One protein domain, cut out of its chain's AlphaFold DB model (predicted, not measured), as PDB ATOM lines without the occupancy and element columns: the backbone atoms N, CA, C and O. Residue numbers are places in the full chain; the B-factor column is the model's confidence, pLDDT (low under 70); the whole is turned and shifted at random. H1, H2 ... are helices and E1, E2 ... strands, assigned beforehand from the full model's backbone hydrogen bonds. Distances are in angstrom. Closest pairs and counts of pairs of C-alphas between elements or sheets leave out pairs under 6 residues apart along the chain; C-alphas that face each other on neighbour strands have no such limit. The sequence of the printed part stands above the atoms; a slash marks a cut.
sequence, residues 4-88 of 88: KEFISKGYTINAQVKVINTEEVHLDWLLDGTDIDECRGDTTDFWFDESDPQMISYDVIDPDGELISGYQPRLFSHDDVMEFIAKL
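Overview. This is residues 4 to 88 of the 88 residues of an uncharacterized protein of Lactobacillus reuteri (UniProt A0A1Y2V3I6). The model is a long, thin rod of two small antiparallel sheets set one after the other along the length, with E1 of the first running on into E2 of the second. The three-stranded sheet has H1 and H3 near its end of the rod, and the two-stranded ribbon of E2 and E3 leads out to H2 at the far end. The printed part has 85 residues, with three named helices and five named strands, which come along the chain as H1, E1, E2, H2, E3, E4, E5 and H3; the class is mixed, helices and strands. The larger sheet has the order E1 - E4 - E5, and both sheets are antiparallel throughout. The whole is extended, with a radius of gyration of the C-alphas of 19.7 A and spans of 61 by 29 by 17 A.

Along the chain. In the larger sheet, E1 is residues 12 to 17, 16.0 A long, E4 is residues 56 to 61, 16.3 A long, and E5 is residues 67 to 69. E2, residues 20 to 25, is 15.4 A long, and E3, residues 40 to 47, is 17.5 A long. H1 is residues 4 to 9, beginning at C-alpha 4 (10.242, -44.261, 79.111). H2 is residues 27 to 31, with C-alpha 31 at (21.069, 6.585, 111.672). H3, residues 78 to 87, is 14.6 A long and ends at C-alpha 87 (-1.703, -39.170, 84.659).

Arrangement. E4 is the inner strand of its sheet. E1 and E4 are antiparallel at 152 degrees, with N 14 and O 59 within hydrogen-bond range at 2.8 A and N 57 and O 16 at 2.8 A. E4 and E5 form a hairpin at 122 degrees, with N 60 and O 69 2.9 A apart. E1 runs on into E2 across a break of 2 residues, at 39 degrees. E2 and E3 are antiparallel at 147 degrees, with N 22 and O 45 2.9 A apart and N 41 and O 24 2.8 A apart. E3 bends by 66 degrees at residue 44. H1 and H3 are close but not clearly touching; their closest C-alphas, of Phe 6 and Ile 85, are 7.0 A apart. Their lines stand at a steep tilt of 55 degrees, the same way. Neither H1, H2 nor H3 is on the three-stranded sheet. H2 and H3 are apart. Every O i to N i+4 pair is within hydrogen-bond range in H1 and H3; H2 has 0 of 1, and 2 of 2 O i to N i+3 pairs.

Size, cuts and confidence. The two C-alphas farthest apart, of Glu 5 and Leu 31, are 61.5 A apart. The C-alphas of Lys 4 and Leu 88, the first and last printed, are 12.6 A apart. The printed part has no cut and no long link. The mean pLDDT of the printed part is 88.1; residues 70 to 74 are under 70.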
ATOM      1  N   LYS A   4       9.437 -44.240  80.341       95.75
ATOM      2  CA  LYS A   4      10.242 -44.261  79.111       95.75
ATOM      3  C   LYS A   4       9.657 -43.343  78.037       95.75
ATOM      4  O   LYS A   4      10.415 -42.707  77.308       95.75
ATOM      5  N   GLU A   5       8.330 -43.281  77.941       96.31
ATOM      6  CA  GLU A   5       7.635 -42.410  76.997       96.31
ATOM      7  C   GLU A   5       7.814 -40.940  77.385       96.31
ATOM      8  O   GLU A   5       8.210 -40.145  76.535       96.31
ATOM      9  N   PHE A   6       7.626 -40.616  78.667       94.88
ATOM     10  CA  PHE A   6       7.844 -39.285  79.244       94.88
ATOM     11  C   PHE A   6       9.238 -38.740  78.907       94.88
ATOM     12  O   PHE A   6       9.365 -37.664  78.323       94.88
ATOM     13  N   ILE A   7      10.283 -39.538  79.156       95.12
ATOM     14  CA  ILE A   7      11.668 -39.177  78.818       95.12
ATOM     15  C   ILE A   7      11.839 -39.025  77.302       95.12
ATOM     16  O   ILE A   7      12.430 -38.055  76.839       95.12
ATOM     17  N   SER A   8      11.324 -39.973  76.510       97.12
ATOM     18  CA  SER A   8      11.501 -39.954  75.050       97.12
ATOM     19  C   SER A   8      10.826 -38.767  74.369       97.12
ATOM     20  O   SER A   8      11.291 -38.322  73.322       97.12
ATOM     21  N   LYS A   9       9.738 -38.263  74.961       95.75
ATOM     22  CA  LYS A   9       9.026 -37.081  74.485       95.75
ATOM     23  C   LYS A   9       9.740 -35.788  74.862       95.75
ATOM     24  O   LYS A   9       9.498 -34.800  74.191       95.75
ATOM     25  N   GLY A  10      10.634 -35.802  75.854       95.06
ATOM     26  CA  GLY A  10      11.419 -34.636  76.266       95.06
ATOM     27  C   GLY A  10      10.876 -33.894  77.486       95.06
ATOM     28  O   GLY A  10      11.321 -32.783  77.745       95.06
ATOM     29  N   TYR A  11       9.950 -34.484  78.247       94.56
ATOM     30  CA  TYR A  11       9.517 -33.889  79.512       94.56
ATOM     31  C   TYR A  11      10.644 -33.931  80.555       94.56
ATOM     32  O   TYR A  11      11.433 -34.881  80.601       94.56
ATOM     33  N   THR A  12      10.673 -32.947  81.455       93.38
ATOM     34  CA  THR A  12      11.648 -32.882  82.557       93.38
ATOM     35  C   THR A  12      10.989 -32.530  83.886       93.38
ATOM     36  O   THR A  12       9.998 -31.804  83.916       93.38
ATOM     37  N   ILE A  13      11.559 -33.020  84.989       91.31
ATOM     38  CA  ILE A  13      11.186 -32.629  86.355       91.31
ATOM     39  C   ILE A  13      12.396 -31.932  86.978       91.31
ATOM     40  O   ILE A  13      13.446 -32.555  87.141       91.31
ATOM     41  N   ASN A  14      12.247 -30.660  87.333       89.94
ATOM     42  CA  ASN A  14      13.304 -29.835  87.907       89.94
ATOM     43  C   ASN A  14      13.045 -29.605  89.392       89.94
ATOM     44  O   ASN A  14      11.971 -29.145  89.773       89.94
ATOM     45  N   ALA A  15      14.035 -29.902  90.232       88.06
ATOM     46  CA  ALA A  15      13.979 -29.569  91.648       88.06
ATOM     47  C   ALA A  15      14.291 -28.079  91.850       88.06
ATOM     48  O   ALA A  15      15.354 -27.601  91.457       88.06
ATOM     49  N   GLN A  16      13.375 -27.366  92.492       85.75
ATOM     50  CA  GLN A  16      13.527 -25.994  92.951       85.75
ATOM     51  C   GLN A  16      13.850 -26.008  94.437       85.75
ATOM     52  O   GLN A  16      13.062 -26.506  95.243       85.75
ATOM     53  N   VAL A  17      14.997 -25.446  94.798       85.94
ATOM     54  CA  VAL A  17      15.491 -25.437  96.173       85.94
ATOM     55  C   VAL A  17      15.482 -24.007  96.691       85.94
ATOM     56  O   VAL A  17      16.122 -23.133  96.107       85.94
ATOM     57  N   LYS A  18      14.754 -23.751  97.782       84.94
ATOM     58  CA  LYS A  18      14.792 -22.454  98.461       84.94
ATOM     59  C   LYS A  18      16.159 -22.256  99.108       84.94
ATOM     60  O   LYS A  18      16.643 -23.129  99.824       84.94
ATOM     61  N   VAL A  19      16.745 -21.090  98.870       88.25
ATOM     62  CA  VAL A  19      18.016 -20.667  99.464       88.25
ATOM     63  C   VAL A  19      17.729 -19.554 100.459       88.25
ATOM     64  O   VAL A  19      16.944 -18.649 100.168       88.25
ATOM     65  N   ILE A  20      18.365 -19.616 101.625       88.50
ATOM     66  CA  ILE A  20      18.402 -18.505 102.569       88.50
ATOM     67  C   ILE A  20      19.667 -17.707 102.295       88.50
ATOM     68  O   ILE A  20      20.777 -18.218 102.446       88.50
ATOM     69  N   ASN A  21      19.480 -16.446 101.915       92.00
ATOM     70  CA  ASN A  21      20.563 -15.489 101.758       92.00
ATOM     71  C   ASN A  21      20.730 -14.701 103.055       92.00
ATOM     72  O   ASN A  21      19.758 -14.180 103.604       92.00
ATOM     73  N   THR A  22      21.967 -14.607 103.529       90.81
ATOM     74  CA  THR A  22      22.342 -13.697 104.611       90.81
ATOM     75  C   THR A  22      22.941 -12.456 103.984       90.81
ATOM     76  O   THR A  22      23.914 -12.541 103.236       90.81
ATOM     77  N   GLU A  23      22.363 -11.301 104.271       94.06
ATOM     78  CA  GLU A  23      22.789 -10.023 103.708       94.06
ATOM     79  C   GLU A  23      23.329  -9.121 104.810       94.06
ATOM     80  O   GLU A  23      22.903  -9.197 105.968       94.06
ATOM     81  N   GLU A  24      24.296  -8.283 104.451       94.06
ATOM     82  CA  GLU A  24      24.740  -7.212 105.333       94.06
ATOM     83  C   GLU A  24      23.606  -6.197 105.551       94.06
ATOM     84  O   GLU A  24      22.758  -5.990 104.682       94.06
ATOM     85  N   VAL A  25      23.598  -5.543 106.713       94.25
ATOM     86  CA  VAL A  25      22.727  -4.395 106.983       94.25
ATOM     87  C   VAL A  25      23.598  -3.162 107.189       94.25
ATOM     88  O   VAL A  25      24.425  -3.129 108.105       94.25
ATOM     89  N   HIS A  26      23.393  -2.132 106.369       94.31
ATOM     90  CA  HIS A  26      24.105  -0.859 106.461       94.31
ATOM     91  C   HIS A  26      23.588  -0.031 107.645       94.31
ATOM     92  O   HIS A  26      22.588   0.683 107.569       94.31
ATOM     93  N   LEU A  27      24.260  -0.167 108.793       94.06
ATOM     94  CA  LEU A  27      23.832   0.451 110.054       94.06
ATOM     95  C   LEU A  27      23.918   1.982 110.054       94.06
ATOM     96  O   LEU A  27      23.229   2.632 110.836       94.06
ATOM     97  N   ASP A  28      24.762   2.567 109.211       95.38
ATOM     98  CA  ASP A  28      24.859   4.013 109.033       95.38
ATOM     99  C   ASP A  28      23.579   4.598 108.420       95.38
ATOM    100  O   ASP A  28      23.133   5.653 108.858       95.38
ATOM    101  N   TRP A  29      22.911   3.880 107.515       94.50
ATOM    102  CA  TRP A  29      21.651   4.338 106.913       94.50
ATOM    103  C   TRP A  29      20.486   4.312 107.906       94.50
ATOM    104  O   TRP A  29      19.580   5.142 107.831       94.50
ATOM    105  N   LEU A  30      20.536   3.421 108.903       92.81
ATOM    106  CA  LEU A  30      19.578   3.434 110.012       92.81
ATOM    107  C   LEU A  30      19.691   4.715 110.851       92.81
ATOM    108  O   LEU A  30      18.684   5.183 111.384       92.81
ATOM    109  N   LEU A  31      20.890   5.305 110.972       93.94
ATOM    110  CA  LEU A  31      21.069   6.585 111.672       93.94
ATOM    111  C   LEU A  31      20.380   7.739 110.934       93.94
ATOM    112  O   LEU A  31      19.925   8.684 111.581       93.94
ATOM    113  N   ASP A  32      20.256   7.625 109.613       94.06
ATOM    114  CA  ASP A  32      19.578   8.596 108.752       94.06
ATOM    115  C   ASP A  32      18.052   8.382 108.695       94.06
ATOM    116  O   ASP A  32      17.330   9.162 108.070       94.06
ATOM    117  N   GLY A  33      17.539   7.370 109.407       93.19
ATOM    118  CA  GLY A  33      16.113   7.067 109.523       93.19
ATOM    119  C   GLY A  33      15.547   6.216 108.384       93.19
ATOM    120  O   GLY A  33      14.324   6.124 108.267       93.19
ATOM    121  N   THR A  34      16.408   5.612 107.563       95.31
ATOM    122  CA  THR A  34      16.025   4.654 106.516       95.31
ATOM    123  C   THR A  34      15.413   3.392 107.130       95.31
ATOM    124  O   THR A  34      15.803   2.967 108.222       95.31
ATOM    125  N   ASP A  35      14.438   2.794 106.441       95.69
ATOM    126  CA  ASP A  35      13.805   1.549 106.879       95.69
ATOM    127  C   ASP A  35      14.785   0.365 106.808       95.69
ATOM    128  O   ASP A  35      15.634   0.294 105.920       95.69
ATOM    129  N   ILE A  36      14.670  -0.583 107.740       92.50
ATOM    130  CA  ILE A  36      15.596  -1.718 107.833       92.50
ATOM    131  C   ILE A  36      15.581  -2.607 106.583       92.50
ATOM    132  O   ILE A  36      16.631  -3.136 106.219       92.50
ATOM    133  N   ASP A  37      14.439  -2.731 105.899       90.25
ATOM    134  CA  ASP A  37      14.338  -3.515 104.666       90.25
ATOM    135  C   ASP A  37      15.074  -2.833 103.499       90.25
ATOM    136  O   ASP A  37      15.550  -3.511 102.587       90.25
ATOM    137  N   GLU A  38      15.219  -1.507 103.540       94.06
ATOM    138  CA  GLU A  38      15.965  -0.715 102.552       94.06
ATOM    139  C   GLU A  38      17.465  -0.609 102.885       94.06
ATOM    140  O   GLU A  38      18.268  -0.264 102.021       94.06
ATOM    141  N   CYS A  39      17.864  -0.956 104.112       93.75
ATOM    142  CA  CYS A  39      19.263  -0.997 104.551       93.75
ATOM    143  C   CYS A  39      19.997  -2.296 104.166       93.75
ATOM    144  O   CYS A  39      21.140  -2.495 104.585       93.75
ATOM    145  N   ARG A  40      19.347  -3.199 103.421       93.69
ATOM    146  CA  ARG A  40      19.915  -4.485 102.987       93.69
ATOM    147  C   ARG A  40      21.011  -4.255 101.938       93.69
ATOM    148  O   ARG A  40      20.776  -3.602 100.924       93.69
ATOM    149  N   GLY A  41      22.199  -4.786 102.210       89.31
ATOM    150  CA  GLY A  41      23.390  -4.686 101.371       89.31
ATOM    151  C   GLY A  41      23.689  -5.973 100.602       89.31
ATOM    152  O   GLY A  41      22.790  -6.726 100.225       89.31
ATOM    153  N   ASP A  42      24.976  -6.231 100.372       91.38
ATOM    154  CA  ASP A  42      25.433  -7.408  99.632       91.38
ATOM    155  C   ASP A  42      25.133  -8.722 100.379       91.38
ATOM    156  O   ASP A  42      25.149  -8.803 101.612       91.38
ATOM    157  N   THR A  43      24.905  -9.799  99.617       92.38
ATOM    158  CA  THR A  43      24.823 -11.159 100.167       92.38
ATOM    159  C   THR A  43      26.200 -11.605 100.658       92.38
ATOM    160  O   THR A  43      27.160 -11.664  99.891       92.38
ATOM    161  N   THR A  44      26.291 -11.953 101.938       90.19
ATOM    162  CA  THR A  44      27.531 -12.367 102.614       90.19
ATOM    163  C   THR A  44      27.649 -13.879 102.772       90.19
ATOM    164  O   THR A  44      28.763 -14.394 102.839       90.19
ATOM    165  N   ASP A  45      26.521 -14.590 102.798       91.06
ATOM    166  CA  ASP A  45      26.474 -16.050 102.876       91.06
ATOM    167  C   ASP A  45      25.161 -16.590 102.289       91.06
ATOM    168  O   ASP A  45      24.159 -15.870 102.204       91.06
ATOM    169  N   PHE A  46      25.151 -17.867 101.915       89.25
ATOM    170  CA  PHE A  46      23.947 -18.585 101.514       89.25
ATOM    171  C   PHE A  46      23.934 -19.999 102.095       89.25
ATOM    172  O   PHE A  46      24.939 -20.707 102.100       89.25
ATOM    173  N   TRP A  47      22.767 -20.439 102.555       89.00
ATOM    174  CA  TRP A  47      22.589 -21.782 103.096       89.00
ATOM    175  C   TRP A  47      21.172 -22.301 102.852       89.00
ATOM    176  O   TRP A  47      20.279 -21.588 102.391       89.00
ATOM    177  N   PHE A  48      20.991 -23.588 103.119       88.31
ATOM    178  CA  PHE A  48      19.757 -24.321 102.882       88.31
ATOM    179  C   PHE A  48      19.099 -24.673 104.215       88.31
ATOM    180  O   PHE A  48      19.749 -25.270 105.074       88.31
ATOM    181  N   ASP A  49      17.824 -24.328 104.392       83.06
ATOM    182  CA  ASP A  49      17.079 -24.733 105.587       83.06
ATOM    183  C   ASP A  49      16.605 -26.179 105.481       83.06
ATOM    184  O   ASP A  49      15.461 -26.464 105.133       83.06
ATOM    185  N   GLU A  50      17.500 -27.105 105.820       80.44
ATOM    186  CA  GLU A  50      17.198 -28.538 105.848       80.44
ATOM    187  C   GLU A  50      16.109 -28.909 106.873       80.44
ATOM    188  O   GLU A  50      15.618 -30.040 106.863       80.44
ATOM    189  N   SER A  51      15.713 -27.985 107.761       81.00
ATOM    190  CA  SER A  51      14.596 -28.196 108.683       81.00
ATOM    191  C   SER A  51      13.227 -27.921 108.050       81.00
ATOM    192  O   SER A  51      12.228 -28.424 108.569       81.00
ATOM    193  N   ASP A  52      13.165 -27.194 106.925       80.44
ATOM    194  CA  ASP A  52      11.932 -26.970 106.168       80.44
ATOM    195  C   ASP A  52      11.669 -28.155 105.214       80.44
ATOM    196  O   ASP A  52      12.319 -28.284 104.170       80.44
ATOM    197  N   PRO A  53      10.667 -29.013 105.484       71.12
ATOM    198  CA  PRO A  53      10.311 -30.103 104.577       71.12
ATOM    199  C   PRO A  53       9.773 -29.611 103.219       71.12
ATOM    200  O   PRO A  53       9.614 -30.413 102.301       71.12
ATOM    201  N   GLN A  54       9.476 -28.315 103.075       74.62
ATOM    202  CA  GLN A  54       9.055 -27.652 101.836       74.62
ATOM    203  C   GLN A  54      10.184 -26.834 101.184       74.62
ATOM    204  O   GLN A  54       9.919 -26.030 100.282       74.62
ATOM    205  N   MET A  55      11.436 -27.026 101.617       81.88
ATOM    206  CA  MET A  55      12.612 -26.386 101.018       81.88
ATOM    207  C   MET A  55      12.792 -26.796  99.554       81.88
ATOM    208  O   MET A  55      13.249 -25.989  98.743       81.88
ATOM    209  N   ILE A  56      12.415 -28.031  99.210       83.50
ATOM    210  CA  ILE A  56      12.470 -28.552  97.846       83.50
ATOM    211  C   ILE A  56      11.053 -28.660  97.294       83.50
ATOM    212  O   ILE A  56      10.172 -29.290  97.878       83.50
ATOM    213  N   SER A  57      10.854 -28.070  96.127       85.00
ATOM    214  CA  SER A  57       9.662 -28.247  95.306       85.00
ATOM    215  C   SER A  57      10.074 -28.718  93.918       85.00
ATOM    216  O   SER A  57      11.254 -28.698  93.584       85.00
ATOM    217  N   TYR A  58       9.123 -29.195  93.123       87.31
ATOM    218  CA  TYR A  58       9.411 -29.731  91.798       87.31
ATOM    219  C   TYR A  58       8.520 -29.075  90.754       87.31
ATOM    220  O   TYR A  58       7.300 -29.013  90.939       87.31
ATOM    221  N   ASP A  59       9.146 -28.640  89.666       89.50
ATOM    222  CA  ASP A  59       8.498 -28.130  88.466       89.50
ATOM    223  C   ASP A  59       8.546 -29.185  87.374       89.50
ATOM    224  O   ASP A  59       9.580 -29.815  87.145       89.50
ATOM    225  N   VAL A  60       7.433 -29.362  86.675       89.94
ATOM    226  CA  VAL A  60       7.358 -30.268  85.533       89.94
ATOM    227  C   VAL A  60       7.218 -29.450  84.266       89.94
ATOM    228  O   VAL A  60       6.272 -28.675  84.121       89.94
ATOM    229  N   ILE A  61       8.167 -29.658  83.361       92.12
ATOM    230  CA  ILE A  61       8.283 -28.947  82.095       92.12
ATOM    231  C   ILE A  61       7.979 -29.924  80.965       92.12
ATOM    232  O   ILE A  61       8.455 -31.066  80.975       92.12
ATOM    233  N   ASP A  62       7.156 -29.488  80.021       93.88
ATOM    234  CA  ASP A  62       6.841 -30.254  78.823       93.88
ATOM    235  C   ASP A  62       7.935 -30.141  77.740       93.88
ATOM    236  O   ASP A  62       8.907 -29.401  77.903       93.88
ATOM    237  N   PRO A  63       7.827 -30.903  76.637       95.12
ATOM    238  CA  PRO A  63       8.825 -30.889  75.572       95.12
ATOM    239  C   PRO A  63       9.013 -29.540  74.874       95.12
ATOM    240  O   PRO A  63      10.061 -29.319  74.267       95.12
ATOM    241  N   ASP A  64       8.010 -28.664  74.936       95.81
ATOM    242  CA  ASP A  64       8.058 -27.333  74.336       95.81
ATOM    243  C   ASP A  64       8.705 -26.309  75.289       95.81
ATOM    244  O   ASP A  64       9.013 -25.187  74.884       95.81
ATOM    245  N   GLY A  65       8.995 -26.714  76.532       90.81
ATOM    246  CA  GLY A  65       9.609 -25.878  77.559       90.81
ATOM    247  C   GLY A  65       8.598 -25.193  78.478       90.81
ATOM    248  O   GLY A  65       8.995 -24.351  79.285       90.81
ATOM    249  N   GLU A  66       7.315 -25.544  78.388       93.06
ATOM    250  CA  GLU A  66       6.255 -24.921  79.174       93.06
ATOM    251  C   GLU A  66       6.065 -25.617  80.524       93.06
ATOM    252  O   GLU A  66       6.120 -26.844  80.656       93.06
ATOM    253  N   LEU A  67       5.812 -24.812  81.559       90.62
ATOM    254  CA  LEU A  67       5.519 -25.310  82.898       90.62
ATOM    255  C   LEU A  67       4.097 -25.878  82.935       90.62
ATOM    256  O   LEU A  67       3.118 -25.136  83.007       90.62
ATOM    257  N   ILE A  68       3.977 -27.203  82.949       85.12
ATOM    258  CA  ILE A  68       2.673 -27.882  83.021       85.12
ATOM    259  C   ILE A  68       2.199 -28.106  84.457       85.12
ATOM    260  O   ILE A  68       1.007 -28.284  84.702       85.12
ATOM    261  N   SER A  69       3.124 -28.112  85.417       75.56
ATOM    262  CA  SER A  69       2.809 -28.262  86.834       75.56
ATOM    263  C   SER A  69       3.905 -27.625  87.678       75.56
ATOM    264  O   SER A  69       5.028 -28.125  87.711       75.56
ATOM    265  N   GLY A  70       3.576 -26.511  88.331       67.62
ATOM    266  CA  GLY A  70       4.477 -25.810  89.245       67.62
ATOM    267  C   GLY A  70       4.299 -26.264  90.688       67.62
ATOM    268  O   GLY A  70       3.181 -26.569  91.107       67.62
ATOM    269  N   TYR A  71       5.397 -26.264  91.443       60.72
ATOM    270  CA  TYR A  71       5.417 -26.476  92.893       60.72
ATOM    271  C   TYR A  71       4.630 -27.710  93.357       60.72
ATOM    272  O   TYR A  71       3.637 -27.590  94.073       60.72
ATOM    273  N   GLN A  72       5.079 -28.911  92.981       66.94
ATOM    274  CA  GLN A  72       4.519 -30.160  93.509       66.94
ATOM    275  C   GLN A  72       5.238 -30.592  94.802       66.94
ATOM    276  O   GLN A  72       6.267 -31.265  94.719       66.94
ATOM    277  N   PRO A  73       4.704 -30.310  96.012       59.91
ATOM    278  CA  PRO A  73       5.265 -30.792  97.276       59.91
ATOM    279  C   PRO A  73       4.899 -32.264  97.507       59.91
ATOM    280  O   PRO A  73       4.538 -32.648  98.610       59.91
ATOM    281  N   ARG A  74       4.814 -33.078  96.453       64.25
ATOM    282  CA  ARG A  74       4.401 -34.486  96.543       64.25
ATOM    283  C   ARG A  74       5.261 -35.422  95.715       64.25
ATOM    284  O   ARG A  74       5.085 -36.616  95.844       64.25
ATOM    285  N   LEU A  75       6.206 -34.929  94.917       75.81
ATOM    286  CA  LEU A  75       7.149 -35.785  94.191       75.81
ATOM    287  C   LEU A  75       8.328 -36.179  95.097       75.81
ATOM    288  O   LEU A  75       9.485 -35.924  94.779       75.81
ATOM    289  N   PHE A  76       8.029 -36.751  96.265       72.69
ATOM    290  CA  PHE A  76       9.039 -37.122  97.265       72.69
ATOM    291  C   PHE A  76       9.458 -38.590  97.184       72.69
ATOM    292  O   PHE A  76      10.466 -38.973  97.777       72.69
ATOM    293  N   SER A  77       8.703 -39.414  96.460       83.50
ATOM    294  CA  SER A  77       9.002 -40.830  96.279       83.50
ATOM    295  C   SER A  77       8.960 -41.248  94.811       83.50
ATOM    296  O   SER A  77       8.425 -40.553  93.946       83.50
ATOM    297  N   HIS A  78       9.531 -42.420  94.531       87.81
ATOM    298  CA  HIS A  78       9.438 -43.044  93.215       87.81
ATOM    299  C   HIS A  78       7.980 -43.273  92.796       87.81
ATOM    300  O   HIS A  78       7.624 -42.972  91.658       87.81
ATOM    301  N   ASP A  79       7.139 -43.747  93.717       90.31
ATOM    302  CA  ASP A  79       5.735 -44.054  93.437       90.31
ATOM    303  C   ASP A  79       4.956 -42.785  93.066       90.31
ATOM    304  O   ASP A  79       4.215 -42.794  92.084       90.31
ATOM    305  N   ASP A  80       5.207 -41.665  93.753       87.75
ATOM    306  CA  ASP A  80       4.580 -40.378  93.426       87.75
ATOM    307  C   ASP A  80       4.942 -39.904  92.010       87.75
ATOM    308  O   ASP A  80       4.085 -39.425  91.263       87.75
ATOM    309  N   VAL A  81       6.213 -40.062  91.623       89.12
ATOM    310  CA  VAL A  81       6.697 -39.721  90.276       89.12
ATOM    311  C   VAL A  81       6.023 -40.598  89.227       89.12
ATOM    312  O   VAL A  81       5.539 -40.085  88.217       89.12
ATOM    313  N   MET A  82       5.943 -41.906  89.466       91.88
ATOM    314  CA  MET A  82       5.301 -42.831  88.536       91.88
ATOM    315  C   MET A  82       3.795 -42.563  88.418       91.88
ATOM    316  O   MET A  82       3.275 -42.539  87.303       91.88
ATOM    317  N   GLU A  83       3.095 -42.295  89.523       90.31
ATOM    318  CA  GLU A  83       1.675 -41.926  89.510       90.31
ATOM    319  C   GLU A  83       1.411 -40.615  88.770       90.31
ATOM    320  O   GLU A  83       0.411 -40.493  88.057       90.31
ATOM    321  N   PHE A  84       2.274 -39.618  88.959       89.38
ATOM    322  CA  PHE A  84       2.170 -38.348  88.257       89.38
ATOM    323  C   PHE A  84       2.354 -38.546  86.748       89.38
ATOM    324  O   PHE A  84       1.489 -38.149  85.969       89.38
ATOM    325  N   ILE A  85       3.423 -39.235  86.337       91.25
ATOM    326  CA  ILE A  85       3.704 -39.523  84.926       91.25
ATOM    327  C   ILE A  85       2.587 -40.369  84.303       91.25
ATOM    328  O   ILE A  85       2.213 -40.152  83.152       91.25
ATOM    329  N   ALA A  86       1.988 -41.296  85.053       90.69
ATOM    330  CA  ALA A  86       0.860 -42.093  84.584       90.69
ATOM    331  C   ALA A  86      -0.369 -41.241  84.211       90.69
ATOM    332  O   ALA A  86      -1.099 -41.630  83.298       90.69
ATOM    333  N   LYS A  87      -0.569 -40.091  84.871       87.69
ATOM    334  CA  LYS A  87      -1.703 -39.170  84.659       87.69
ATOM    335  C   LYS A  87      -1.505 -38.184  83.500       87.69
ATOM    336  O   LYS A  87      -2.490 -37.575  83.086       87.69
ATOM    337  N   LEU A  88      -0.275 -38.028  83.008       85.00
ATOM    338  CA  LEU A  88       0.060 -37.260  81.799       85.00
ATOM    339  C   LEU A  88      -0.122 -38.099  80.527       85.00
ATOM    340  O   LEU A  88      -0.497 -37.517  79.490       85.00
TER     341      LEU A  88